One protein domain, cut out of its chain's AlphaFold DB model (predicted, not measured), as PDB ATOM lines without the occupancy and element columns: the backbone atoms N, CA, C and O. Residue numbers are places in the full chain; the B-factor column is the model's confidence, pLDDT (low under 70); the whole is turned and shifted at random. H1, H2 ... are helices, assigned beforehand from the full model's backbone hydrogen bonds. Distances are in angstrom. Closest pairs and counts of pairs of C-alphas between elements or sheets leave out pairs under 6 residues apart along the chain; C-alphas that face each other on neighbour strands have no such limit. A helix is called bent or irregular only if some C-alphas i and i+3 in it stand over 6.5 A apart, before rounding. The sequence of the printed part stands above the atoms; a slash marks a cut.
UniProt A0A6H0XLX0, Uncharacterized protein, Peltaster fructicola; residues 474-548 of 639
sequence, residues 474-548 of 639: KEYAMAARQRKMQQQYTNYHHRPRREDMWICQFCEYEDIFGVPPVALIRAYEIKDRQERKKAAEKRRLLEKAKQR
ATOM      1  N   LYS A 474      51.192 -40.308  34.318       89.94
ATOM      2  CA  LYS A 474      51.624 -40.050  35.704       89.94
ATOM      3  C   LYS A 474      52.997 -39.373  35.778       89.94
ATOM      4  O   LYS A 474      53.238 -38.595  36.702       89.94
ATOM      5  N   GLU A 475      53.879 -39.631  34.814       88.06
ATOM      6  CA  GLU A 475      55.169 -38.937  34.691       88.06
ATOM      7  C   GLU A 475      54.984 -37.497  34.177       88.06
ATOM      8  O   GLU A 475      55.527 -36.566  34.772       88.06
ATOM      9  N   TYR A 476      54.123 -37.273  33.176       92.50
ATOM     10  CA  TYR A 476      53.741 -35.935  32.713       92.50
ATOM     11  C   TYR A 476      53.031 -35.119  33.801       92.50
ATOM     12  O   TYR A 476      53.347 -33.943  33.967       92.50
ATOM     13  N   ALA A 477      52.143 -35.726  34.595       93.38
ATOM     14  CA  ALA A 477      51.496 -35.064  35.731       93.38
ATOM     15  C   ALA A 477      52.507 -34.657  36.821       93.38
ATOM     16  O   ALA A 477      52.407 -33.568  37.390       93.38
ATOM     17  N   MET A 478      53.520 -35.492  37.086       91.81
ATOM     18  CA  MET A 478      54.620 -35.157  37.996       91.81
ATOM     19  C   MET A 478      55.479 -34.007  37.443       91.81
ATOM     20  O   MET A 478      55.733 -33.037  38.155       91.81
ATOM     21  N   ALA A 479      55.843 -34.058  36.158       93.12
ATOM     22  CA  ALA A 479      56.598 -33.000  35.483       93.12
ATOM     23  C   ALA A 479      55.803 -31.686  35.332       93.12
ATOM     24  O   ALA A 479      56.388 -30.605  35.304       93.12
ATOM     25  N   ALA A 480      54.472 -31.741  35.243       94.81
ATOM     26  CA  ALA A 480      53.605 -30.562  35.281       94.81
ATOM     27  C   ALA A 480      53.598 -29.920  36.679       94.81
ATOM     28  O   ALA A 480      53.795 -28.711  36.792       94.81
ATOM     29  N   ARG A 481      53.474 -30.721  37.750       95.94
ATOM     30  CA  ARG A 481      53.585 -30.230  39.138       95.94
ATOM     31  C   ARG A 481      54.959 -29.617  39.424       95.94
ATOM     32  O   ARG A 481      55.021 -28.533  39.996       95.94
ATOM     33  N   GLN A 482      56.043 -30.257  38.978       96.00
ATOM     34  CA  GLN A 482      57.402 -29.728  39.143       96.00
ATOM     35  C   GLN A 482      57.600 -28.405  38.387       96.00
ATOM     36  O   GLN A 482      58.134 -27.459  38.960       96.00
ATOM     37  N   ARG A 483      57.108 -28.299  37.141       94.12
ATOM     38  CA  ARG A 483      57.139 -27.038  36.378       94.12
ATOM     39  C   ARG A 483      56.317 -25.931  37.042       94.12
ATOM     40  O   ARG A 483      56.814 -24.815  37.126       94.12
ATOM     41  N   LYS A 484      55.124 -26.228  37.575       95.50
ATOM     42  CA  LYS A 484      54.311 -25.241  38.313       95.50
ATOM     43  C   LYS A 484      55.032 -24.732  39.567       95.50
ATOM     44  O   LYS A 484      55.069 -23.529  39.791       95.50
ATOM     45  N   MET A 485      55.652 -25.625  40.340       94.62
ATOM     46  CA  MET A 485      56.424 -25.262  41.536       94.62
ATOM     47  C   MET A 485      57.662 -24.414  41.193       94.62
ATOM     48  O   MET A 485      57.900 -23.393  41.834       94.62
ATOM     49  N   GLN A 486      58.390 -24.758  40.124       94.25
ATOM     50  CA  GLN A 486      59.499 -23.939  39.619       94.25
ATOM     51  C   GLN A 486      59.026 -22.564  39.124       94.25
ATOM     52  O   GLN A 486      59.649 -21.563  39.455       94.25
ATOM     53  N   GLN A 487      57.905 -22.484  38.397       91.88
ATOM     54  CA  GLN A 487      57.313 -21.205  37.990       91.88
ATOM     55  C   GLN A 487      56.873 -20.358  39.189       91.88
ATOM     56  O   GLN A 487      57.103 -19.156  39.185       91.88
ATOM     57  N   GLN A 488      56.297 -20.956  40.236       90.62
ATOM     58  CA  GLN A 488      55.945 -20.230  41.463       90.62
ATOM     59  C   GLN A 488      57.186 -19.653  42.158       90.62
ATOM     60  O   GLN A 488      57.167 -18.491  42.554       90.62
ATOM     61  N   TYR A 489      58.282 -20.417  42.237       94.25
ATOM     62  CA  TYR A 489      59.564 -19.926  42.753       94.25
ATOM     63  C   TYR A 489      60.131 -18.788  41.885       94.25
ATOM     64  O   TYR A 489      60.468 -17.721  42.400       94.25
ATOM     65  N   THR A 490      60.168 -18.962  40.559       90.88
ATOM     66  CA  THR A 490      60.622 -17.920  39.626       90.88
ATOM     67  C   THR A 490      59.783 -16.651  39.750       90.88
ATOM     68  O   THR A 490      60.368 -15.582  39.869       90.88
ATOM     69  N   ASN A 491      58.452 -16.752  39.801       87.88
ATOM     70  CA  ASN A 491      57.539 -15.610  39.926       87.88
ATOM     71  C   ASN A 491      57.618 -14.918  41.298       87.88
ATOM     72  O   ASN A 491      57.285 -13.740  41.396       87.88
ATOM     73  N   TYR A 492      58.040 -15.625  42.352       87.88
ATOM     74  CA  TYR A 492      58.283 -15.030  43.668       87.88
ATOM     75  C   TYR A 492      59.584 -14.213  43.678       87.88
ATOM     76  O   TYR A 492      59.589 -13.065  44.114       87.88
ATOM     77  N   HIS A 493      60.671 -14.772  43.134       88.88
ATOM     78  CA  HIS A 493      61.973 -14.095  43.063       88.88
ATOM     79  C   HIS A 493      62.081 -13.045  41.942       88.88
ATOM     80  O   HIS A 493      62.886 -12.125  42.044       88.88
ATOM     81  N   HIS A 494      61.262 -13.160  40.897       83.69
ATOM     82  CA  HIS A 494      61.210 -12.264  39.738       83.69
ATOM     83  C   HIS A 494      59.763 -11.804  39.527       83.69
ATOM     84  O   HIS A 494      59.179 -11.992  38.458       83.69
ATOM     85  N   ARG A 495      59.148 -11.250  40.580       81.62
ATOM     86  CA  ARG A 495      57.797 -10.685  40.492       81.62
ATOM     87  C   ARG A 495      57.788  -9.600  39.404       81.62
ATOM     88  O   ARG A 495      58.577  -8.662  39.526       81.62
ATOM     89  N   PRO A 496      56.918  -9.681  38.377       83.38
ATOM     90  CA  PRO A 496      56.809  -8.628  37.376       83.38
ATOM     91  C   PRO A 496      56.590  -7.268  38.039       83.38
ATOM     92  O   PRO A 496      55.821  -7.156  39.009       83.38
ATOM     93  N   ARG A 497      57.273  -6.239  37.525       77.56
ATOM     94  CA  ARG A 497      57.014  -4.852  37.927       77.56
ATOM     95  C   ARG A 497      55.585  -4.482  37.536       77.56
ATOM     96  O   ARG A 497      54.993  -5.136  36.676       77.56
ATOM     97  N   ARG A 498      55.021  -3.432  38.142       75.44
ATOM     98  CA  ARG A 498      53.668  -2.985  37.763       75.44
ATOM     99  C   ARG A 498      53.645  -2.516  36.303       75.44
ATOM    100  O   ARG A 498      52.683  -2.815  35.613       75.44
ATOM    101  N   GLU A 499      54.738  -1.925  35.809       78.75
ATOM    102  CA  GLU A 499      54.889  -1.561  34.387       78.75
ATOM    103  C   GLU A 499      54.894  -2.766  33.421       78.75
ATOM    104  O   GLU A 499      54.521  -2.615  32.262       78.75
ATOM    105  N   ASP A 500      55.330  -3.949  33.872       81.56
ATOM    106  CA  ASP A 500      55.437  -5.165  33.044       81.56
ATOM    107  C   ASP A 500      54.200  -6.081  33.178       81.56
ATOM    108  O   ASP A 500      54.162  -7.182  32.620       81.56
ATOM    109  N   MET A 501      53.204  -5.675  33.969       81.94
ATOM    110  CA  MET A 501      52.025  -6.473  34.289       81.94
ATOM    111  C   MET A 501      50.871  -6.089  33.363       81.94
ATOM    112  O   MET A 501      50.309  -5.007  33.488       81.94
ATOM    113  N   TRP A 502      50.485  -6.983  32.448       86.12
ATOM    114  CA  TRP A 502      49.296  -6.762  31.621       86.12
ATOM    115  C   TRP A 502      48.025  -6.874  32.472       86.12
ATOM    116  O   TRP A 502      47.576  -7.975  32.806       86.12
ATOM    117  N   ILE A 503      47.461  -5.722  32.825       85.69
ATOM    118  CA  ILE A 503      46.163  -5.592  33.486       85.69
ATOM    119  C   ILE A 503      45.067  -5.682  32.406       85.69
ATOM    120  O   ILE A 503      45.239  -5.222  31.280       85.69
ATOM    121  N   CYS A 504      43.943  -6.335  32.713       87.69
ATOM    122  CA  CYS A 504      42.796  -6.373  31.802       87.69
ATOM    123  C   CYS A 504      42.102  -5.003  31.772       87.69
ATOM    124  O   CYS A 504      41.980  -4.382  32.817       87.69
ATOM    125  N   GLN A 505      41.557  -4.578  30.629       87.06
ATOM    126  CA  GLN A 505      40.860  -3.286  30.475       87.06
ATOM    127  C   GLN A 505      39.732  -3.068  31.507       87.06
ATOM    128  O   GLN A 505      39.497  -1.942  31.935       87.06
ATOM    129  N   PHE A 506      39.072  -4.139  31.968       90.56
ATOM    130  CA  PHE A 506      38.092  -4.058  33.059       90.56
ATOM    131  C   PHE A 506      38.733  -3.770  34.427       90.56
ATOM    132  O   PHE A 506      38.212  -2.969  35.192       90.56
ATOM    133  N   CYS A 507      39.880  -4.388  34.716       89.25
ATOM    134  CA  CYS A 507      40.633  -4.188  35.957       89.25
ATOM    135  C   CYS A 507      41.433  -2.873  35.949       89.25
ATOM    136  O   CYS A 507      41.690  -2.313  37.003       89.25
ATOM    137  N   GLU A 508      41.819  -2.372  34.772       90.81
ATOM    138  CA  GLU A 508      42.419  -1.045  34.584       90.81
ATOM    139  C   GLU A 508      41.387   0.054  34.879       90.81
ATOM    140  O   GLU A 508      41.690   1.013  35.581       90.81
ATOM    141  N   TYR A 509      40.138  -0.129  34.434       93.25
ATOM    142  CA  TYR A 509      39.026   0.727  34.848       93.25
ATOM    143  C   TYR A 509      38.812   0.673  36.371       93.25
ATOM    144  O   TYR A 509      38.673   1.715  37.003       93.25
ATOM    145  N   GLU A 510      38.825  -0.516  36.978       93.75
ATOM    146  CA  GLU A 510      38.652  -0.679  38.430       93.75
ATOM    147  C   GLU A 510      39.792  -0.025  39.246       93.75
ATOM    148  O   GLU A 510      39.513   0.643  40.239       93.75
ATOM    149  N   ASP A 511      41.051  -0.123  38.797       90.31
ATOM    150  CA  ASP A 511      42.228   0.515  39.428       90.31
ATOM    151  C   ASP A 511      42.200   2.058  39.311       90.31
ATOM    152  O   ASP A 511      42.698   2.758  40.193       90.31
ATOM    153  N   ILE A 512      41.576   2.604  38.255       91.31
ATOM    154  CA  ILE A 512      41.439   4.057  38.023       91.31
ATOM    155  C   ILE A 512      40.209   4.654  38.728       91.31
ATOM    156  O   ILE A 512      40.298   5.743  39.298       91.31
ATOM    157  N   PHE A 513      39.056   3.981  38.666       93.12
ATOM    158  CA  PHE A 513      37.762   4.519  39.113       93.12
ATOM    159  C   PHE A 513      37.266   3.937  40.447       93.12
ATOM    160  O   PHE A 513      36.284   4.437  40.993       93.12
ATOM    161  N   GLY A 514      37.915   2.898  40.987       93.62
ATOM    162  CA  GLY A 514      37.545   2.254  42.257       93.62
ATOM    163  C   GLY A 514      36.243   1.443  42.216       93.62
ATOM    164  O   GLY A 514      35.764   1.005  43.260       93.62
ATOM    165  N   VAL A 515      35.657   1.262  41.030       92.12
ATOM    166  CA  VAL A 515      34.378   0.580  40.783       92.12
ATOM    167  C   VAL A 515      34.522  -0.238  39.493       92.12
ATOM    168  O   VAL A 515      35.068   0.290  38.522       92.12
ATOM    169  N   PRO A 516      34.050  -1.496  39.419       92.31
ATOM    170  CA  PRO A 516      34.113  -2.278  38.185       92.31
ATOM    171  C   PRO A 516      33.173  -1.710  37.098       92.31
ATOM    172  O   PRO A 516      32.081  -1.227  37.409       92.31
ATOM    173  N   PRO A 517      33.521  -1.807  35.801       94.00
ATOM    174  CA  PRO A 517      32.716  -1.263  34.701       94.00
ATOM    175  C   PRO A 517      31.526  -2.175  34.342       94.00
ATOM    176  O   PRO A 517      31.464  -2.740  33.246       94.00
ATOM    177  N   VAL A 518      30.563  -2.318  35.260       91.12
ATOM    178  CA  VAL A 518      29.448  -3.290  35.191       91.12
ATOM    179  C   VAL A 518      28.710  -3.276  33.843       91.12
ATOM    180  O   VAL A 518      28.418  -4.336  33.294       91.12
ATOM    181  N   ALA A 519      28.456  -2.101  33.258       89.81
ATOM    182  CA  ALA A 519      27.780  -1.986  31.962       89.81
ATOM    183  C   ALA A 519      28.574  -2.624  30.801       89.81
ATOM    184  O   ALA A 519      28.000  -3.335  29.974       89.81
ATOM    185  N   LEU A 520      29.898  -2.424  30.757       89.06
ATOM    186  CA  LEU A 520      30.770  -3.027  29.742       89.06
ATOM    187  C   LEU A 520      30.953  -4.531  29.982       89.06
ATOM    188  O   LEU A 520      30.942  -5.300  29.021       89.06
ATOM    189  N   ILE A 521      31.061  -4.958  31.244       91.81
ATOM    190  CA  ILE A 521      31.112  -6.380  31.618       91.81
ATOM    191  C   ILE A 521      29.841  -7.087  31.124       91.81
ATOM    192  O   ILE A 521      29.931  -8.033  30.341       91.81
ATOM    193  N   ARG A 522      28.657  -6.555  31.459       92.56
ATOM    194  CA  ARG A 522      27.353  -7.093  31.035       92.56
ATOM    195  C   ARG A 522      27.222  -7.168  29.509       92.56
ATOM    196  O   ARG A 522      26.706  -8.158  28.992       92.56
ATOM    197  N   ALA A 523      27.722  -6.171  28.773       91.44
ATOM    198  CA  ALA A 523      27.743  -6.196  27.308       91.44
ATOM    199  C   ALA A 523      28.628  -7.331  26.749       91.44
ATOM    200  O   ALA A 523      28.219  -8.043  25.826       91.44
ATOM    201  N   TYR A 524      29.808  -7.560  27.336       91.38
ATOM    202  CA  TYR A 524      30.677  -8.685  26.972       91.38
ATOM    203  C   TYR A 524      30.069 -10.047  27.346       91.38
ATOM    204  O   TYR A 524      30.142 -10.978  26.548       91.38
ATOM    205  N   GLU A 525      29.407 -10.173  28.497       93.81
ATOM    206  CA  GLU A 525      28.696 -11.394  28.908       93.81
ATOM    207  C   GLU A 525      27.487 -11.716  28.022       93.81
ATOM    208  O   GLU A 525      27.161 -12.885  27.800       93.81
ATOM    209  N   ILE A 526      26.773 -10.696  27.535       93.81
ATOM    210  CA  ILE A 526      25.707 -10.872  26.541       93.81
ATOM    211  C   ILE A 526      26.320 -11.387  25.235       93.81
ATOM    212  O   ILE A 526      25.832 -12.377  24.685       93.81
ATOM    213  N   LYS A 527      27.429 -10.788  24.781       94.88
ATOM    214  CA  LYS A 527      28.140 -11.201  23.562       94.88
ATOM    215  C   LYS A 527      28.689 -12.631  23.649       94.88
ATOM    216  O   LYS A 527      28.465 -13.408  22.726       94.88
ATOM    217  N   ASP A 528      29.319 -13.014  24.758       94.56
ATOM    218  CA  ASP A 528      29.802 -14.383  25.008       94.56
ATOM    219  C   ASP A 528      28.651 -15.407  25.022       94.56
ATOM    220  O   ASP A 528      28.740 -16.468  24.395       94.56
ATOM    221  N   ARG A 529      27.515 -15.078  25.652       94.25
ATOM    222  CA  ARG A 529      26.311 -15.929  25.612       94.25
ATOM    223  C   ARG A 529      25.732 -16.053  24.200       94.25
ATOM    224  O   ARG A 529      25.323 -17.151  23.818       94.25
ATOM    225  N   GLN A 530      25.713 -14.974  23.417       95.62
ATOM    226  CA  GLN A 530      25.301 -15.005  22.008       95.62
ATOM    227  C   GLN A 530      26.263 -15.837  21.148       95.62
ATOM    228  O   GLN A 530      25.807 -16.650  20.345       95.62
ATOM    229  N   GLU A 531      27.576 -15.693  21.331       94.19
ATOM    230  CA  GLU A 531      28.590 -16.469  20.611       94.19
ATOM    231  C   GLU A 531      28.493 -17.962  20.949       94.19
ATOM    232  O   GLU A 531      28.463 -18.798  20.044       94.19
ATOM    233  N   ARG A 532      28.315 -18.312  22.230       93.62
ATOM    234  CA  ARG A 532      28.087 -19.697  22.675       93.62
ATOM    235  C   ARG A 532      26.819 -20.305  22.063       93.62
ATOM    236  O   ARG A 532      26.858 -21.460  21.634       93.62
ATOM    237  N   LYS A 533      25.724 -19.536  21.961       95.25
ATOM    238  CA  LYS A 533      24.498 -19.946  21.246       95.25
ATOM    239  C   LYS A 533      24.775 -20.175  19.753       95.25
ATOM    240  O   LYS A 533      24.536 -21.280  19.267       95.25
ATOM    241  N   LYS A 534      25.363 -19.196  19.054       95.19
ATOM    242  CA  LYS A 534      25.707 -19.278  17.618       95.19
ATOM    243  C   LYS A 534      26.676 -20.432  17.311       95.19
ATOM    244  O   LYS A 534      26.536 -21.104  16.292       95.19
ATOM    245  N   ALA A 535      27.620 -20.734  18.202       89.06
ATOM    246  CA  ALA A 535      28.529 -21.875  18.071       89.06
ATOM    247  C   ALA A 535      27.809 -23.229  18.240       89.06
ATOM    248  O   ALA A 535      28.055 -24.160  17.465       89.06
ATOM    249  N   ALA A 536      26.898 -23.344  19.212       91.25
ATOM    250  CA  ALA A 536      26.075 -24.542  19.405       91.25
ATOM    251  C   ALA A 536      25.114 -24.775  18.225       91.25
ATOM    252  O   ALA A 536      24.968 -25.904  17.752       91.25
ATOM    253  N   GLU A 537      24.522 -23.708  17.696       91.12
ATOM    254  CA  GLU A 537      23.672 -23.734  16.507       91.12
ATOM    255  C   GLU A 537      24.454 -24.127  15.245       91.12
ATOM    256  O   GLU A 537      24.080 -25.084  14.563       91.12
ATOM    257  N   LYS A 538      25.600 -23.486  14.979       93.25
ATOM    258  CA  LYS A 538      26.505 -23.850  13.876       93.25
ATOM    259  C   LYS A 538      26.928 -25.319  13.961       93.25
ATOM    260  O   LYS A 538      26.962 -26.010  12.941       93.25
ATOM    261  N   ARG A 539      27.181 -25.838  15.170       90.19
ATOM    262  CA  ARG A 539      27.433 -27.271  15.407       90.19
ATOM    263  C   ARG A 539      26.208 -28.135  15.073       90.19
ATOM    264  O   ARG A 539      26.370 -29.120  14.355       90.19
ATOM    265  N   ARG A 540      25.004 -27.765  15.528       87.12
ATOM    266  CA  ARG A 540      23.733 -28.457  15.221       87.12
ATOM    267  C   ARG A 540      23.463 -28.500  13.712       87.12
ATOM    268  O   ARG A 540      23.078 -29.547  13.192       87.12
ATOM    269  N   LEU A 541      23.714 -27.403  12.996       89.12
ATOM    270  CA  LEU A 541      23.542 -27.307  11.545       89.12
ATOM    271  C   LEU A 541      24.571 -28.162  10.787       89.12
ATOM    272  O   LEU A 541      24.197 -28.935   9.902       89.12
ATOM    273  N   LEU A 542      25.848 -28.107  11.183       81.44
ATOM    274  CA  LEU A 542      26.901 -28.978  10.644       81.44
ATOM    275  C   LEU A 542      26.616 -30.464  10.906       81.44
ATOM    276  O   LEU A 542      26.934 -31.306  10.065       81.44
ATOM    277  N   GLU A 543      26.002 -30.806  12.038       84.62
ATOM    278  CA  GLU A 543      25.589 -32.176  12.332       84.62
ATOM    279  C   GLU A 543      24.384 -32.610  11.478       84.62
ATOM    280  O   GLU A 543      24.454 -33.655  10.824       84.62
ATOM    281  N   LYS A 544      23.343 -31.769  11.360       88.88
ATOM    282  CA  LYS A 544      22.194 -31.967  10.449       88.88
ATOM    283  C   LYS A 544      22.666 -32.193   9.001       88.88
ATOM    284  O   LYS A 544      22.205 -33.122   8.333       88.88
ATOM    285  N   ALA A 545      23.654 -31.423   8.537       80.25
ATOM    286  CA  ALA A 545      24.286 -31.592   7.225       80.25
ATOM    287  C   ALA A 545      25.077 -32.914   7.106       80.25
ATOM    288  O   ALA A 545      24.867 -33.678   6.156       80.25
ATOM    289  N   LYS A 546      25.933 -33.238   8.089       83.38
ATOM    290  CA  LYS A 546      26.703 -34.501   8.135       83.38
ATOM    291  C   LYS A 546      25.802 -35.743   8.161       83.38
ATOM    292  O   LYS A 546      26.189 -36.778   7.613       83.38
ATOM    293  N   GLN A 547      24.606 -35.651   8.745       71.31
ATOM    294  CA  GLN A 547      23.605 -36.720   8.726       71.31
ATOM    295  C   GLN A 547      22.898 -36.829   7.360       71.31
ATOM    296  O   GLN A 547      22.874 -37.925   6.791       71.31
ATOM    297  N   ARG A 548      22.411 -35.720   6.765       72.50
ATOM    298  CA  ARG A 548      21.800 -35.734   5.409       72.50
ATOM    299  C   ARG A 548      22.756 -36.324   4.362       72.50
ATOM    300  O   ARG A 548      22.359 -37.212   3.605       72.50
TER     301      ARG A 548
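This is residues 474 to 548 of the 639 residues of an uncharacterized protein of Peltaster fructicola (UniProt A0A6H0XLX0). This is a wide, open U made of helices, with two straight helical arms, H1 and H3, running in opposite directions along its two sides and separated by empty space. The short helix H2 and the long link before it, residues 494 to 504, make the base between the arms, and much of each arm sticks out with nothing packed on it. The printed part has 75 residues with three named helices, in the order H1, H2, H3, and no named strand; its class is all helix. The whole is extended, with a radius of gyration of the C-alphas of 21.0 A, and flat, with spans of 59 by 47 by 15 A.

The printed part begins with H1, residues 474 to 493, which measures 28.9 A from C-alpha 474 at (51.624, -40.050, 35.704) to C-alpha 493 at (61.973, -14.095, 43.063). H2 follows with residues 505 to 513 and measures 12.0 A. H3, residues 518 to 548, is the longest helix with 31 residues; it measures 44.7 A from C-alpha 518 at (29.448, -3.290, 35.191) to C-alpha 548 at (21.800, -35.734, 5.409). No helix is bent or irregular.

H1 touches no helix; it is apart from H2 and apart from H3. Residues 474 to 502, of which 474 to 493 belong to H1, stand free. H2 and H3 are close but not clearly touching, with 1 pair of C-alphas within 8 A; their closest C-alphas are those of Phe 506 and Ile 521, 7.5 A apart. Their lines stand at a shallow tilt of 10 degrees, and they run opposite ways. Their centres are 28.2 A apart. Residues 522 to 548, which belong to H3, stand free. In H1, H2 and H3 every backbone O i to N i+4 pair is within hydrogen-bond range.

The two C-alphas farthest apart are those of His 493 and Arg 548, at 59.2 A, while the first and last printed C-alphas, those of Lys 474 and Arg 548, are 42.7 A apart. The printed part runs from residue 474 to residue 548 and has no cut. The link from H1 to H2 is long, with 11 residues, and the link from H2 to H3 is tight, with 4 residues. The mean pLDDT of the printed part is 89.6, and no printed residue is under 70. The mean is 92 for H1, 91 for H2 and 90 for H3.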